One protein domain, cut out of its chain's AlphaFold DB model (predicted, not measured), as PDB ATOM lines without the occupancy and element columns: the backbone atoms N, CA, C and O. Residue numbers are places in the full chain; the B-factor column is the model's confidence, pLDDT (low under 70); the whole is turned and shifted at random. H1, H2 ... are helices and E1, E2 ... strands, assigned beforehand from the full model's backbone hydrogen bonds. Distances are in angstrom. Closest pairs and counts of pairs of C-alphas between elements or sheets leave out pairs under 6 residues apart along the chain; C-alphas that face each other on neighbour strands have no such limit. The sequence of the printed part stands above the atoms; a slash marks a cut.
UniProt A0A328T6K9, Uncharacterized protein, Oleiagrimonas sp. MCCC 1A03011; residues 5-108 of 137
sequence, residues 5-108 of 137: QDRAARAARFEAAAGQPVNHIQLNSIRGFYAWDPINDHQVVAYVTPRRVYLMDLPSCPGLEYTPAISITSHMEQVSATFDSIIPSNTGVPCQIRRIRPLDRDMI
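Overview. This is residues 5 to 108 of the 137 residues of an uncharacterized protein of Oleiagrimonas sp. MCCC 1A03011 (UniProt A0A328T6K9). A strongly twisted sheet of four strands, E2 E3 E4 E8, has one helix, H1, slanting over one face; on the side of the other face are two small two-stranded ribbons, E5 with E7 crossing over the sheet and E1 with E6 near its E8 edge. The order E2 E3 E4 E8 is antiparallel throughout, and so are both ribbons. The printed part has 104 residues, with one named helix and eight named strands, H1 E1 E2 E3 E4 E5 E6 E7 E8 along the chain; the class is mixed, helices and strands, with under half of the residues in named elements. The whole is compact, with a radius of gyration of the C-alphas of 12.6 A and spans of 39 by 32 by 22 A.

Along the chain. H1, residues 5 to 16, begins at C-alpha 5 (111.606, 138.562, 132.865) and is 16.3 A long. E1 is residues 24 to 26. E2, residues 35 to 40, is 16.0 A long; E3, residues 43 to 49, 18.6 A, from C-alpha 43 (105.829, 126.519, 141.243); E4, residues 52 to 57, 16.4 A. E5 is residues 70 to 72, E6 residues 78 to 80 and E7 residues 85 to 88. E8, residues 99 to 103, is 12.5 A long and ends at C-alpha 103 (99.978, 119.884, 131.848).

Arrangement. E2, E3 and E4 form a meander, each strand the antiparallel neighbour of the one before, and E2 with E3 and E3 with E4 are hairpins. N 37 and O 45 are 3.0 A apart, and N 46 and O 54 2.8 A. E8 is the antiparallel neighbour of E4, with N 101 and O 55 at 2.8 A; E2 and E8 are the edge strands. H1 is on this sheet, two layers with the helix on one face, at a height of 9.9 A, over E2 and E3. On the local plane it stands at 58 degrees to E2, only just slantwise to the strands. Its closest C-alphas to E2 are those of Ala 11 and Ile 39, 6.1 A. Every O i to N i+4 pair of H1 is within hydrogen-bond range. E1 and E6 are antiparallel, with N 25 and O 79 at 2.8 A; the closest C-alphas of E1 and E8, His 24 and Ile 100, are 7.1 A apart. E5 and E7 are antiparallel, with N 87 and O 71 at 2.8 A, and residues 85 to 86 of E7 also pair with residues 95 to 96, antiparallel. The closest C-alphas of E2 and E5, Trp 36 and Ile 70, are 7.9 A apart. E5 and E6 are only just apart, at 8.1 A.

Size, cuts and confidence. The two C-alphas farthest apart, Gln 5 and Met 76, are 39.5 A apart. The printed part has no cut, and its one long link is E4 to E5, 12 residues. The mean pLDDT of the printed part is 88.7, and residues 29 to 34 and 106 to 108 are under 70.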
ATOM      1  N   GLN A   5     112.584 138.582 133.954       83.31
ATOM      2  CA  GLN A   5     111.606 138.562 132.865       83.31
ATOM      3  C   GLN A   5     111.539 137.188 132.184       83.31
ATOM      4  O   GLN A   5     110.440 136.690 131.946       83.31
ATOM      5  N   ASP A   6     112.679 136.526 131.951       83.44
ATOM      6  CA  ASP A   6     112.714 135.176 131.367       83.44
ATOM      7  C   ASP A   6     112.001 134.155 132.261       83.44
ATOM      8  O   ASP A   6     111.221 133.331 131.774       83.44
ATOM      9  N   ARG A   7     112.224 134.233 133.582       82.94
ATOM     10  CA  ARG A   7     111.564 133.360 134.568       82.94
ATOM     11  C   ARG A   7     110.060 133.619 134.644       82.94
ATOM     12  O   ARG A   7     109.288 132.664 134.604       82.94
ATOM     13  N   ALA A   8     109.634 134.883 134.663       86.75
ATOM     14  CA  ALA A   8     108.215 135.244 134.626       86.75
ATOM     15  C   ALA A   8     107.533 134.762 133.329       86.75
ATOM     16  O   ALA A   8     106.467 134.150 133.374       86.75
ATOM     17  N   ALA A   9     108.179 134.946 132.174       87.69
ATOM     18  CA  ALA A   9     107.677 134.460 130.892       87.69
ATOM     19  C   ALA A   9     107.647 132.922 130.816       87.69
ATOM     20  O   ALA A   9     106.788 132.349 130.147       87.69
ATOM     21  N   ARG A  10     108.581 132.219 131.470       85.94
ATOM     22  CA  ARG A  10     108.545 130.754 131.597       85.94
ATOM     23  C   ARG A  10     107.368 130.303 132.463       85.94
ATOM     24  O   ARG A  10     106.629 129.428 132.023       85.94
ATOM     25  N   ALA A  11     107.156 130.930 133.621       88.19
ATOM     26  CA  ALA A  11     106.010 130.647 134.486       88.19
ATOM     27  C   ALA A  11     104.677 130.833 133.745       88.19
ATOM     28  O   ALA A  11     103.893 129.893 133.661       88.19
ATOM     29  N   ALA A  12     104.484 131.978 133.082       89.69
ATOM     30  CA  ALA A  12     103.269 132.269 132.321       89.69
ATOM     31  C   ALA A  12     102.968 131.233 131.215       89.69
ATOM     32  O   ALA A  12     101.809 130.882 131.004       89.69
ATOM     33  N   ARG A  13     103.994 130.691 130.534       88.00
ATOM     34  CA  ARG A  13     103.812 129.602 129.549       88.00
ATOM     35  C   ARG A  13     103.295 128.319 130.201       88.00
ATOM     36  O   ARG A  13     102.368 127.709 129.676       88.00
ATOM     37  N   PHE A  14     103.865 127.924 131.339       89.62
ATOM     38  CA  PHE A  14     103.395 126.757 132.088       89.62
ATOM     39  C   PHE A  14     101.990 126.956 132.652       89.62
ATOM     40  O   PHE A  14     101.186 126.032 132.605       89.62
ATOM     41  N   GLU A  15     101.663 128.154 133.136       89.81
ATOM     42  CA  GLU A  15     100.316 128.464 133.614       89.81
ATOM     43  C   GLU A  15      99.269 128.432 132.499       89.81
ATOM     44  O   GLU A  15      98.183 127.905 132.725       89.81
ATOM     45  N   ALA A  16      99.598 128.939 131.307       89.31
ATOM     46  CA  ALA A  16      98.713 128.910 130.143       89.31
ATOM     47  C   ALA A  16      98.519 127.494 129.565       89.31
ATOM     48  O   ALA A  16      97.452 127.190 129.037       89.31
ATOM     49  N   ALA A  17      99.526 126.621 129.685       88.75
ATOM     50  CA  ALA A  17      99.458 125.212 129.284       88.75
ATOM     51  C   ALA A  17      98.817 124.291 130.347       88.75
ATOM     52  O   ALA A  17      98.653 123.090 130.112       88.75
ATOM     53  N   ALA A  18      98.496 124.820 131.531       92.50
ATOM     54  CA  ALA A  18      97.940 124.053 132.637       92.50
ATOM     55  C   ALA A  18      96.412 123.948 132.540       92.50
ATOM     56  O   ALA A  18      95.696 124.946 132.477       92.50
ATOM     57  N   GLY A  19      95.910 122.716 132.592       93.12
ATOM     58  CA  GLY A  19      94.485 122.420 132.653       93.12
ATOM     59  C   GLY A  19      93.848 122.762 134.004       93.12
ATOM     60  O   GLY A  19      94.478 123.288 134.925       93.12
ATOM     61  N   GLN A  20      92.564 122.420 134.126       94.81
ATOM     62  CA  GLN A  20      91.786 122.638 135.348       94.81
ATOM     63  C   GLN A  20      92.420 121.937 136.565       94.81
ATOM     64  O   GLN A  20      92.927 120.820 136.427       94.81
ATOM     65  N   PRO A  21      92.399 122.562 137.758       96.38
ATOM     66  CA  PRO A  21      92.986 121.975 138.954       96.38
ATOM     67  C   PRO A  21      92.270 120.681 139.353       96.38
ATOM     68  O   PRO A  21      91.043 120.603 139.357       96.38
ATOM     69  N   VAL A  22      93.058 119.678 139.730       96.81
ATOM     70  CA  VAL A  22      92.599 118.388 140.249       96.81
ATOM     71  C   VAL A  22      92.955 118.261 141.727       96.81
ATOM     72  O   VAL A  22      94.002 118.729 142.176       96.81
ATOM     73  N   ASN A  23      92.086 117.601 142.493       95.31
ATOM     74  CA  ASN A  23      92.277 117.440 143.938       95.31
ATOM     75  C   ASN A  23      93.396 116.446 144.279       95.31
ATOM     76  O   ASN A  23      94.026 116.572 145.326       95.31
ATOM     77  N   HIS A  24      93.642 115.453 143.422       94.12
ATOM     78  CA  HIS A  24      94.660 114.430 143.638       94.12
ATOM     79  C   HIS A  24      95.149 113.810 142.324       94.12
ATOM     80  O   HIS A  24      94.471 113.880 141.297       94.12
ATOM     81  N   ILE A  25      96.315 113.166 142.372       93.12
ATOM     82  CA  ILE A  25      96.904 112.387 141.279       93.12
ATOM     83  C   ILE A  25      97.455 111.060 141.809       93.12
ATOM     84  O   ILE A  25      98.028 111.009 142.893       93.12
ATOM     85  N   GLN A  26      97.318 109.992 141.024       91.06
ATOM     86  CA  GLN A  26      97.906 108.686 141.343       91.06
ATOM     87  C   GLN A  26      99.348 108.610 140.841       91.06
ATOM     88  O   GLN A  26      99.596 108.952 139.683       91.06
ATOM     89  N   LEU A  27     100.292 108.147 141.654       86.81
ATOM     90  CA  LEU A  27     101.688 107.976 141.249       86.81
ATOM     91  C   LEU A  27     101.932 106.673 140.482       86.81
ATOM     92  O   LEU A  27     102.875 106.686 139.704       86.81
ATOM     93  N   ASN A  28     101.095 105.636 140.669       80.62
ATOM     94  CA  ASN A  28     100.955 104.321 139.988       80.62
ATOM     95  C   ASN A  28     101.941 103.923 138.858       80.62
ATOM     96  O   ASN A  28     101.565 103.422 137.795       80.62
ATOM     97  N   SER A  29     103.226 104.131 139.099       69.62
ATOM     98  CA  SER A  29     104.343 104.017 138.169       69.62
ATOM     99  C   SER A  29     105.390 103.173 138.865       69.62
ATOM    100  O   SER A  29     105.725 103.431 140.016       69.62
ATOM    101  N   ILE A  30     105.970 102.203 138.157       64.75
ATOM    102  CA  ILE A  30     106.995 101.297 138.711       64.75
ATOM    103  C   ILE A  30     108.228 102.079 139.218       64.75
ATOM    104  O   ILE A  30     108.969 101.599 140.068       64.75
ATOM    105  N   ARG A  31     108.446 103.302 138.712       64.00
ATOM    106  CA  ARG A  31     109.512 104.220 139.150       64.00
ATOM    107  C   ARG A  31     109.005 105.371 140.028       64.00
ATOM    108  O   ARG A  31     109.781 106.267 140.342       64.00
ATOM    109  N   GLY A  32     107.717 105.390 140.370       64.81
ATOM    110  CA  GLY A  32     107.051 106.530 140.986       64.81
ATOM    111  C   GLY A  32     107.253 107.803 140.163       64.81
ATOM    112  O   GLY A  32     106.951 107.849 138.970       64.81
ATOM    113  N   PHE A  33     107.787 108.824 140.821       69.38
ATOM    114  CA  PHE A  33     108.056 110.147 140.277       69.38
ATOM    115  C   PHE A  33     109.372 110.179 139.475       69.38
ATOM    116  O   PHE A  33     110.454 110.028 140.035       69.38
ATOM    117  N   TYR A  34     109.294 110.382 138.156       69.81
ATOM    118  CA  TYR A  34     110.460 110.290 137.265       69.81
ATOM    119  C   TYR A  34     111.268 111.592 137.154       69.81
ATOM    120  O   TYR A  34     112.476 111.539 136.905       69.81
ATOM    121  N   ALA A  35     110.626 112.757 137.282       84.31
ATOM    122  CA  ALA A  35     111.303 114.051 137.183       84.31
ATOM    123  C   ALA A  35     110.580 115.185 137.899       84.31
ATOM    124  O   ALA A  35     109.355 115.194 137.989       84.31
ATOM    125  N   TRP A  36     111.357 116.200 138.267       89.44
ATOM    126  CA  TRP A  36     110.865 117.532 138.582       89.44
ATOM    127  C   TRP A  36     111.682 118.598 137.855       89.44
ATOM    128  O   TRP A  36     112.777 118.315 137.366       89.44
ATOM    129  N   ASP A  37     111.122 119.801 137.782       88.88
ATOM    130  CA  ASP A  37     111.761 120.996 137.235       88.88
ATOM    131  C   ASP A  37     111.179 122.242 137.945       88.88
ATOM    132  O   ASP A  37     109.964 122.467 137.854       88.88
ATOM    133  N   PRO A  38     111.972 123.024 138.707       90.88
ATOM    134  CA  PRO A  38     111.474 124.207 139.399       90.88
ATOM    135  C   PRO A  38     111.218 125.350 138.412       90.88
ATOM    136  O   PRO A  38     112.031 125.648 137.533       90.88
ATOM    137  N   ILE A  39     110.089 126.035 138.575       90.31
ATOM    138  CA  ILE A  39     109.752 127.237 137.800       90.31
ATOM    139  C   ILE A  39     110.205 128.494 138.542       90.31
ATOM    140  O   ILE A  39     110.776 129.400 137.936       90.31
ATOM    141  N   ASN A  40     109.922 128.527 139.842       90.81
ATOM    142  CA  ASN A  40     110.240 129.564 140.820       90.81
ATOM    143  C   ASN A  40     109.946 128.985 142.225       90.81
ATOM    144  O   ASN A  40     109.440 127.869 142.336       90.81
ATOM    145  N   ASP A  41     110.170 129.750 143.296       93.00
ATOM    146  CA  ASP A  41     109.894 129.307 144.678       93.00
ATOM    147  C   ASP A  41     108.395 129.092 145.016       93.00
ATOM    148  O   ASP A  41     108.060 128.789 146.155       93.00
ATOM    149  N   HIS A  42     107.474 129.223 144.058       94.75
ATOM    150  CA  HIS A  42     106.036 128.958 144.215       94.75
ATOM    151  C   HIS A  42     105.508 127.856 143.286       94.75
ATOM    152  O   HIS A  42     104.346 127.467 143.407       94.75
ATOM    153  N   GLN A  43     106.305 127.375 142.329       94.31
ATOM    154  CA  GLN A  43     105.829 126.519 141.243       94.31
ATOM    155  C   GLN A  43     106.884 125.514 140.802       94.31
ATOM    156  O   GLN A  43     108.041 125.853 140.550       94.31
ATOM    157  N   VAL A  44     106.450 124.271 140.624       93.38
ATOM    158  CA  VAL A  44     107.300 123.168 140.176       93.38
ATOM    159  C   VAL A  44     106.524 122.246 139.249       93.38
ATOM    160  O   VAL A  44     105.342 121.965 139.457       93.38
ATOM    161  N   VAL A  45     107.197 121.782 138.201       92.56
ATOM    162  CA  VAL A  45     106.656 120.798 137.268       92.56
ATOM    163  C   VAL A  45     107.026 119.409 137.761       92.56
ATOM    164  O   VAL A  45     108.178 119.131 138.074       92.56
ATOM    165  N   ALA A  46     106.028 118.540 137.816       90.25
ATOM    166  CA  ALA A  46     106.057 117.193 138.353       90.25
ATOM    167  C   ALA A  46     105.779 116.182 137.234       90.25
ATOM    168  O   ALA A  46     104.671 116.129 136.699       90.25
ATOM    169  N   TYR A  47     106.760 115.353 136.885       89.50
ATOM    170  CA  TYR A  47     106.634 114.331 135.846       89.50
ATOM    171  C   TYR A  47     106.513 112.949 136.504       89.50
ATOM    172  O   TYR A  47     107.505 112.323 136.885       89.50
ATOM    173  N   VAL A  48     105.281 112.451 136.610       87.25
ATOM    174  CA  VAL A  48     104.992 111.097 137.113       87.25
ATOM    175  C   VAL A  48     105.344 110.055 136.049       87.25
ATOM    176  O   VAL A  48     105.953 109.030 136.333       87.25
ATOM    177  N   THR A  49     105.021 110.341 134.786       83.44
ATOM    178  CA  THR A  49     105.470 109.549 133.632       83.44
ATOM    179  C   THR A  49     105.805 110.485 132.466       83.44
ATOM    180  O   THR A  49     105.389 111.645 132.487       83.44
ATOM    181  N   PRO A  50     106.460 110.015 131.385       80.50
ATOM    182  CA  PRO A  50     106.712 110.834 130.196       80.50
ATOM    183  C   PRO A  50     105.460 111.421 129.519       80.50
ATOM    184  O   PRO A  50     105.609 112.280 128.653       80.50
ATOM    185  N   ARG A  51     104.253 110.945 129.873       82.44
ATOM    186  CA  ARG A  51     102.946 111.456 129.410       82.44
ATOM    187  C   ARG A  51     102.116 112.131 130.511       82.44
ATOM    188  O   ARG A  51     101.149 112.806 130.187       82.44
ATOM    189  N   ARG A  52     102.443 111.924 131.790       88.62
ATOM    190  CA  ARG A  52     101.691 112.449 132.938       88.62
ATOM    191  C   ARG A  52     102.535 113.488 133.657       88.62
ATOM    192  O   ARG A  52     103.373 113.145 134.493       88.62
ATOM    193  N   VAL A  53     102.304 114.741 133.283       91.00
ATOM    194  CA  VAL A  53     103.014 115.920 133.776       91.00
ATOM    195  C   VAL A  53     102.014 116.836 134.475       91.00
ATOM    196  O   VAL A  53     100.874 116.966 134.030       91.00
ATOM    197  N   TYR A  54     102.426 117.446 135.580       93.31
ATOM    198  CA  TYR A  54     101.578 118.285 136.418       93.31
ATOM    199  C   TYR A  54     102.325 119.552 136.829       93.31
ATOM    200  O   TYR A  54     103.492 119.482 137.196       93.31
ATOM    201  N   LEU A  55     101.658 120.701 136.796       95.12
ATOM    202  CA  LEU A  55     102.108 121.913 137.469       95.12
ATOM    203  C   LEU A  55     101.585 121.871 138.904       95.12
ATOM    204  O   LEU A  55     100.381 121.717 139.122       95.12
ATOM    205  N   MET A  56     102.481 121.984 139.877       95.31
ATOM    206  CA  MET A  56     102.129 122.069 141.289       95.31
ATOM    207  C   MET A  56     102.372 123.493 141.775       95.31
ATOM    208  O   MET A  56     103.492 123.998 141.692       95.31
ATOM    209  N   ASP A  57     101.309 124.127 142.268       96.12
ATOM    210  CA  ASP A  57     101.372 125.445 142.896       96.12
ATOM    211  C   ASP A  57     101.597 125.275 144.405       96.12
ATOM    212  O   ASP A  57     100.952 124.443 145.052       96.12
ATOM    213  N   LEU A  58     102.477 126.095 144.971       95.69
ATOM    214  CA  LEU A  58     102.931 126.077 146.360       95.69
ATOM    215  C   LEU A  58     102.713 127.461 147.016       95.69
ATOM    216  O   LEU A  58     102.535 128.466 146.318       95.69
ATOM    217  N   PRO A  59     102.744 127.568 148.359       94.06
ATOM    218  CA  PRO A  59     103.124 128.823 149.011       94.06
ATOM    219  C   PRO A  59     104.577 129.183 148.643       94.06
ATOM    220  O   PRO A  59     105.229 128.462 147.893       94.06
ATOM    221  N   SER A  60     105.113 130.278 149.189       92.81
ATOM    222  CA  SER A  60     106.558 130.519 149.091       92.81
ATOM    223  C   SER A  60     107.313 129.339 149.712       92.81
ATOM    224  O   SER A  60     107.074 128.996 150.871       92.81
ATOM    225  N   CYS A  61     108.169 128.701 148.920       93.88
ATOM    226  CA  CYS A  61     108.927 127.506 149.256       93.88
ATOM    227  C   CYS A  61     110.429 127.817 149.151       93.88
ATOM    228  O   CYS A  61     111.004 127.713 148.064       93.88
ATOM    229  N   PRO A  62     111.073 128.255 150.251       91.38
ATOM    230  CA  PRO A  62     112.434 128.773 150.202       91.38
ATOM    231  C   PRO A  62     113.442 127.761 149.654       91.38
ATOM    232  O   PRO A  62     113.532 126.629 150.134       91.38
ATOM    233  N   GLY A  63     114.238 128.199 148.676       89.25
ATOM    234  CA  GLY A  63     115.331 127.409 148.110       89.25
ATOM    235  C   GLY A  63     114.903 126.358 147.084       89.25
ATOM    236  O   GLY A  63     115.761 125.590 146.645       89.25
ATOM    237  N   LEU A  64     113.631 126.323 146.675       91.81
ATOM    238  CA  LEU A  64     113.118 125.378 145.682       91.81
ATOM    239  C   LEU A  64     113.761 125.571 144.299       91.81
ATOM    240  O   LEU A  64     114.053 124.581 143.634       91.81
ATOM    241  N   GLU A  65     114.045 126.809 143.879       89.38
ATOM    242  CA  GLU A  65     114.726 127.068 142.594       89.38
ATOM    243  C   GLU A  65     116.185 126.554 142.561       89.38
ATOM    244  O   GLU A  65     116.739 126.331 141.486       89.38
ATOM    245  N   TYR A  66     116.804 126.317 143.726       87.50
ATOM    246  CA  TYR A  66     118.237 126.004 143.861       87.50
ATOM    247  C   TYR A  66     118.532 124.655 144.536       87.50
ATOM    248  O   TYR A  66     119.691 124.350 144.823       87.50
ATOM    249  N   THR A  67     117.513 123.854 144.853       90.62
ATOM    250  CA  THR A  67     117.713 122.559 145.518       90.62
ATOM    251  C   THR A  67     118.222 121.504 144.524       90.62
ATOM    252  O   THR A  67     117.744 121.463 143.394       90.62
ATOM    253  N   PRO A  68     119.171 120.621 144.890       89.62
ATOM    254  CA  PRO A  68     119.609 119.547 143.994       89.62
ATOM    255  C   PRO A  68     118.566 118.423 143.873       89.62
ATOM    256  O   PRO A  68     118.514 117.736 142.856       89.62
ATOM    257  N   ALA A  69     117.711 118.243 144.883       90.00
ATOM    258  CA  ALA A  69     116.627 117.267 144.877       90.00
ATOM    259  C   ALA A  69     115.390 117.778 145.635       90.00
ATOM    260  O   ALA A  69     115.470 118.701 146.452       90.00
ATOM    261  N   ILE A  70     114.250 117.130 145.394       90.56
ATOM    262  CA  ILE A  70     113.037 117.258 146.208       90.56
ATOM    263  C   ILE A  70     112.538 115.871 146.613       90.56
ATOM    264  O   ILE A  70     112.690 114.906 145.862       90.56
ATOM    265  N   SER A  71     111.867 115.804 147.756       90.62
ATOM    266  CA  SER A  71     110.942 114.722 148.098       90.62
ATOM    267  C   SER A  71     109.503 115.227 147.991       90.62
ATOM    268  O   SER A  71     109.246 116.420 148.157       90.62
ATOM    269  N   ILE A  72     108.556 114.326 147.746       90.69
ATOM    270  CA  ILE A  72     107.120 114.619 147.778       90.69
ATOM    271  C   ILE A  72     106.445 113.629 148.725       90.69
ATOM    272  O   ILE A  72     106.742 112.433 148.679       90.69
ATOM    273  N   THR A  73     105.574 114.109 149.611       91.44
ATOM    274  CA  THR A  73     104.747 113.200 150.413       91.44
ATOM    275  C   THR A  73     103.641 112.607 149.539       91.44
ATOM    276  O   THR A  73     103.229 113.198 148.540       91.44
ATOM    277  N   SER A  74     103.198 111.403 149.882       90.31
ATOM    278  CA  SER A  74     102.032 110.769 149.270       90.31
ATOM    279  C   SER A  74     101.429 109.772 150.249       90.31
ATOM    280  O   SER A  74     102.119 109.273 151.145       90.31
ATOM    281  N   HIS A  75     100.155 109.444 150.062       87.62
ATOM    282  CA  HIS A  75      99.459 108.428 150.837       87.62
ATOM    283  C   HIS A  75      98.788 107.429 149.891       87.62
ATOM    284  O   HIS A  75      98.031 107.830 149.013       87.62
ATOM    285  N   MET A  76      99.064 106.128 150.054       86.94
ATOM    286  CA  MET A  76      98.558 105.060 149.168       86.94
ATOM    287  C   MET A  76      98.837 105.328 147.674       86.94
ATOM    288  O   MET A  76      97.941 105.251 146.843       86.94
ATOM    289  N   GLU A  77     100.080 105.703 147.347       86.75
ATOM    290  CA  GLU A  77     100.516 106.171 146.014       86.75
ATOM    291  C   GLU A  77      99.799 107.426 145.480       86.75
ATOM    292  O   GLU A  77     100.095 107.870 144.373       86.75
ATOM    293  N   GLN A  78      98.906 108.054 146.242       90.44
ATOM    294  CA  GLN A  78      98.197 109.258 145.833       90.44
ATOM    295  C   GLN A  78      98.878 110.513 146.392       90.44
ATOM    296  O   GLN A  78      99.148 110.598 147.588       90.44
ATOM    297  N   VAL A  79      99.103 111.513 145.537       93.19
ATOM    298  CA  VAL A  79      99.463 112.881 145.946       93.19
ATOM    299  C   VAL A  79      98.206 113.737 145.887       93.19
ATOM    300  O   VAL A  79      97.557 113.812 144.843       93.19
ATOM    301  N   SER A  80      97.865 114.389 146.993       94.56
ATOM    302  CA  SER A  80      96.640 115.170 147.159       94.56
ATOM    303  C   SER A  80      96.958 116.636 147.447       94.56
ATOM    304  O   SER A  80      97.766 116.957 148.321       94.56
ATOM    305  N   ALA A  81      96.283 117.545 146.745       94.38
ATOM    306  CA  ALA A  81      96.343 118.966 147.054       94.38
ATOM    307  C   ALA A  81      95.908 119.207 148.512       94.38
ATOM    308  O   ALA A  81      95.055 118.505 149.051       94.38
ATOM    309  N   THR A  82      96.536 120.189 149.151       91.25
ATOM    310  CA  THR A  82      96.359 120.622 150.546       91.25
ATOM    311  C   THR A  82      96.631 119.595 151.648       91.25
ATOM    312  O   THR A  82      96.547 119.960 152.817       91.25
ATOM    313  N   PHE A  83      97.005 118.358 151.320       92.94
ATOM    314  CA  PHE A  83      97.461 117.367 152.302       92.94
ATOM    315  C   PHE A  83      98.939 117.050 152.112       92.94
ATOM    316  O   PHE A  83      99.693 117.059 153.083       92.94
ATOM    317  N   ASP A  84      99.364 116.856 150.865       94.81
ATOM    318  CA  ASP A  84     100.749 116.541 150.557       94.81
ATOM    319  C   ASP A  84     101.633 117.781 150.404       94.81
ATOM    320  O   ASP A  84     101.166 118.900 150.171       94.81
ATOM    321  N   SER A  85     102.936 117.574 150.579       95.31
ATOM    322  CA  SER A  85     103.963 118.614 150.590       95.31
ATOM    323  C   SER A  85     105.164 118.233 149.733       95.31
ATOM    324  O   SER A  85     105.523 117.060 149.621       95.31
ATOM    325  N   ILE A  86     105.819 119.249 149.179       93.44
ATOM    326  CA  ILE A  86     107.129 119.146 148.536       93.44
ATOM    327  C   ILE A  86     108.194 119.573 149.542       93.44
ATOM    328  O   ILE A  86     108.011 120.550 150.259       93.44
ATOM    329  N   ILE A  87     109.291 118.828 149.612       94.56
ATOM    330  CA  ILE A  87     110.365 119.016 150.588       94.56
ATOM    331  C   ILE A  87     111.678 119.199 149.812       94.56
ATOM    332  O   ILE A  87     112.235 118.203 149.338       94.56
ATOM    333  N   PRO A  88     112.175 120.436 149.640       93.69
ATOM    334  CA  PRO A  88     113.497 120.692 149.074       93.69
ATOM    335  C   PRO A  88     114.593 120.056 149.934       93.69
ATOM    336  O   PRO A  88     114.608 120.225 151.153       93.69
ATOM    337  N   SER A  89     115.532 119.329 149.326       92.50
ATOM    338  CA  SER A  89     116.611 118.653 150.059       92.50
ATOM    339  C   SER A  89     117.618 119.610 150.707       92.50
ATOM    340  O   SER A  89     118.332 119.207 151.619       92.50
ATOM    341  N   ASN A  90     117.710 120.857 150.232       91.06
ATOM    342  CA  ASN A  90     118.606 121.881 150.781       91.06
ATOM    343  C   ASN A  90     118.082 122.544 152.069       91.06
ATOM    344  O   ASN A  90     118.891 122.936 152.905       91.06
ATOM    345  N   THR A  91     116.763 122.670 152.242       92.81
ATOM    346  CA  THR A  91     116.149 123.267 153.443       92.81
ATOM    347  C   THR A  91     115.499 122.237 154.360       92.81
ATOM    348  O   THR A  91     115.413 122.468 155.563       92.81
ATOM    349  N   GLY A  92     115.017 121.114 153.819       92.31
ATOM    350  CA  GLY A  92     114.250 120.107 154.558       92.31
ATOM    351  C   GLY A  92     112.865 120.582 155.023       92.31
ATOM    352  O   GLY A  92     112.173 119.840 155.719       92.31
ATOM    353  N   VAL A  93     112.446 121.799 154.655       93.75
ATOM    354  CA  VAL A  93     111.183 122.401 155.104       93.75
ATOM    355  C   VAL A  93     110.044 121.981 154.166       93.75
ATOM    356  O   VAL A  93     110.144 122.210 152.962       93.75
ATOM    357  N   PRO A  94     108.948 121.384 154.673       94.38
ATOM    358  CA  PRO A  94     107.825 120.975 153.839       94.38
ATOM    359  C   PRO A  94     106.977 122.169 153.381       94.38
ATOM    360  O   PRO A  94     106.459 122.945 154.184       94.38
ATOM    361  N   CYS A  95     106.772 122.260 152.072       95.56
ATOM    362  CA  CYS A  95     105.925 123.232 151.396       95.56
ATOM    363  C   CYS A  95     104.636 122.548 150.925       95.56
ATOM    364  O   CYS A  95     104.660 121.745 149.991       95.56
ATOM    365  N   GLN A  96     103.503 122.853 151.561       96.50
ATOM    366  CA  GLN A  96     102.216 122.226 151.243       96.50
ATOM    367  C   GLN A  96     101.764 122.532 149.804       96.50
ATOM    368  O   GLN A  96     101.691 123.691 149.398       96.50
ATOM    369  N   ILE A  97     101.363 121.504 149.057       96.81
ATOM    370  CA  ILE A  97     100.804 121.642 147.710       96.81
ATOM    371  C   ILE A  97      99.463 122.379 147.801       96.81
ATOM    372  O   ILE A  97      98.549 121.943 148.497       96.81
ATOM    373  N   ARG A  98      99.317 123.508 147.105       97.06
ATOM    374  CA  ARG A  98      98.073 124.299 147.069       97.06
ATOM    375  C   ARG A  98      97.142 123.833 145.960       97.06
ATOM    376  O   ARG A  98      95.935 123.765 146.174       97.06
ATOM    377  N   ARG A  99      97.688 123.538 144.778       97.31
ATOM    378  CA  ARG A  99      96.946 123.050 143.607       97.31
ATOM    379  C   ARG A  99      97.810 122.090 142.802       97.31
ATOM    380  O   ARG A  99      99.026 122.253 142.748       97.31
ATOM    381  N   ILE A 100      97.159 121.146 142.135       97.00
ATOM    382  CA  ILE A 100      97.771 120.268 141.138       97.00
ATOM    383  C   ILE A 100      97.007 120.505 139.839       97.00
ATOM    384  O   ILE A 100      95.787 120.369 139.818       97.00
ATOM    385  N   ARG A 101      97.689 120.885 138.761       96.25
ATOM    386  CA  ARG A 101      97.087 121.124 137.442       96.25
ATOM    387  C   ARG A 101      97.743 120.193 136.418       96.25
ATOM    388  O   ARG A 101      98.969 120.169 136.362       96.25
ATOM    389  N   PRO A 102      97.002 119.396 135.630       94.88
ATOM    390  CA  PRO A 102      97.601 118.591 134.569       94.88
ATOM    391  C   PRO A 102      98.176 119.510 133.487       94.88
ATOM    392  O   PRO A 102      97.546 120.498 133.121       94.88
ATOM    393  N   LEU A 103      99.360 119.187 132.975       90.69
ATOM    394  CA  LEU A 103      99.978 119.884 131.848       90.69
ATOM    395  C   LEU A 103      99.917 119.000 130.601       90.69
ATOM    396  O   LEU A 103     100.241 117.811 130.664       90.69
ATOM    397  N   ASP A 104      99.566 119.587 129.458       80.25
ATOM    398  CA  ASP A 104      99.702 118.905 128.171       80.25
ATOM    399  C   ASP A 104     101.180 118.870 127.753       80.25
ATOM    400  O   ASP A 104     101.806 119.897 127.493       80.25
ATOM    401  N   ARG A 105     101.732 117.656 127.664       70.50
ATOM    402  CA  ARG A 105     103.115 117.382 127.259       70.50
ATOM    403  C   ARG A 105     103.500 118.070 125.948       70.50
ATOM    404  O   ARG A 105     104.646 118.504 125.820       70.50
ATOM    405  N   ASP A 106     102.600 118.144 124.971       67.00
ATOM    406  CA  ASP A 106     102.933 118.710 123.664       67.00
ATOM    407  C   ASP A 106     103.132 120.231 123.714       67.00
ATOM    408  O   ASP A 106     103.895 120.760 122.903       67.00
ATOM    409  N   MET A 107     102.592 120.904 124.736       63.75
ATOM    410  CA  MET A 107     102.847 122.320 125.030       63.75
ATOM    411  C   MET A 107     104.138 122.564 125.842       63.75
ATOM    412  O   MET A 107     104.556 123.707 125.998       63.75
ATOM    413  N   ILE A 108     104.800 121.508 126.339       63.25
ATOM    414  CA  ILE A 108     105.995 121.581 127.213       63.25
ATOM    415  C   ILE A 108     107.297 121.246 126.452       63.25
ATOM    416  O   ILE A 108     108.381 121.255 127.033       63.25
TER     417      ILE A 108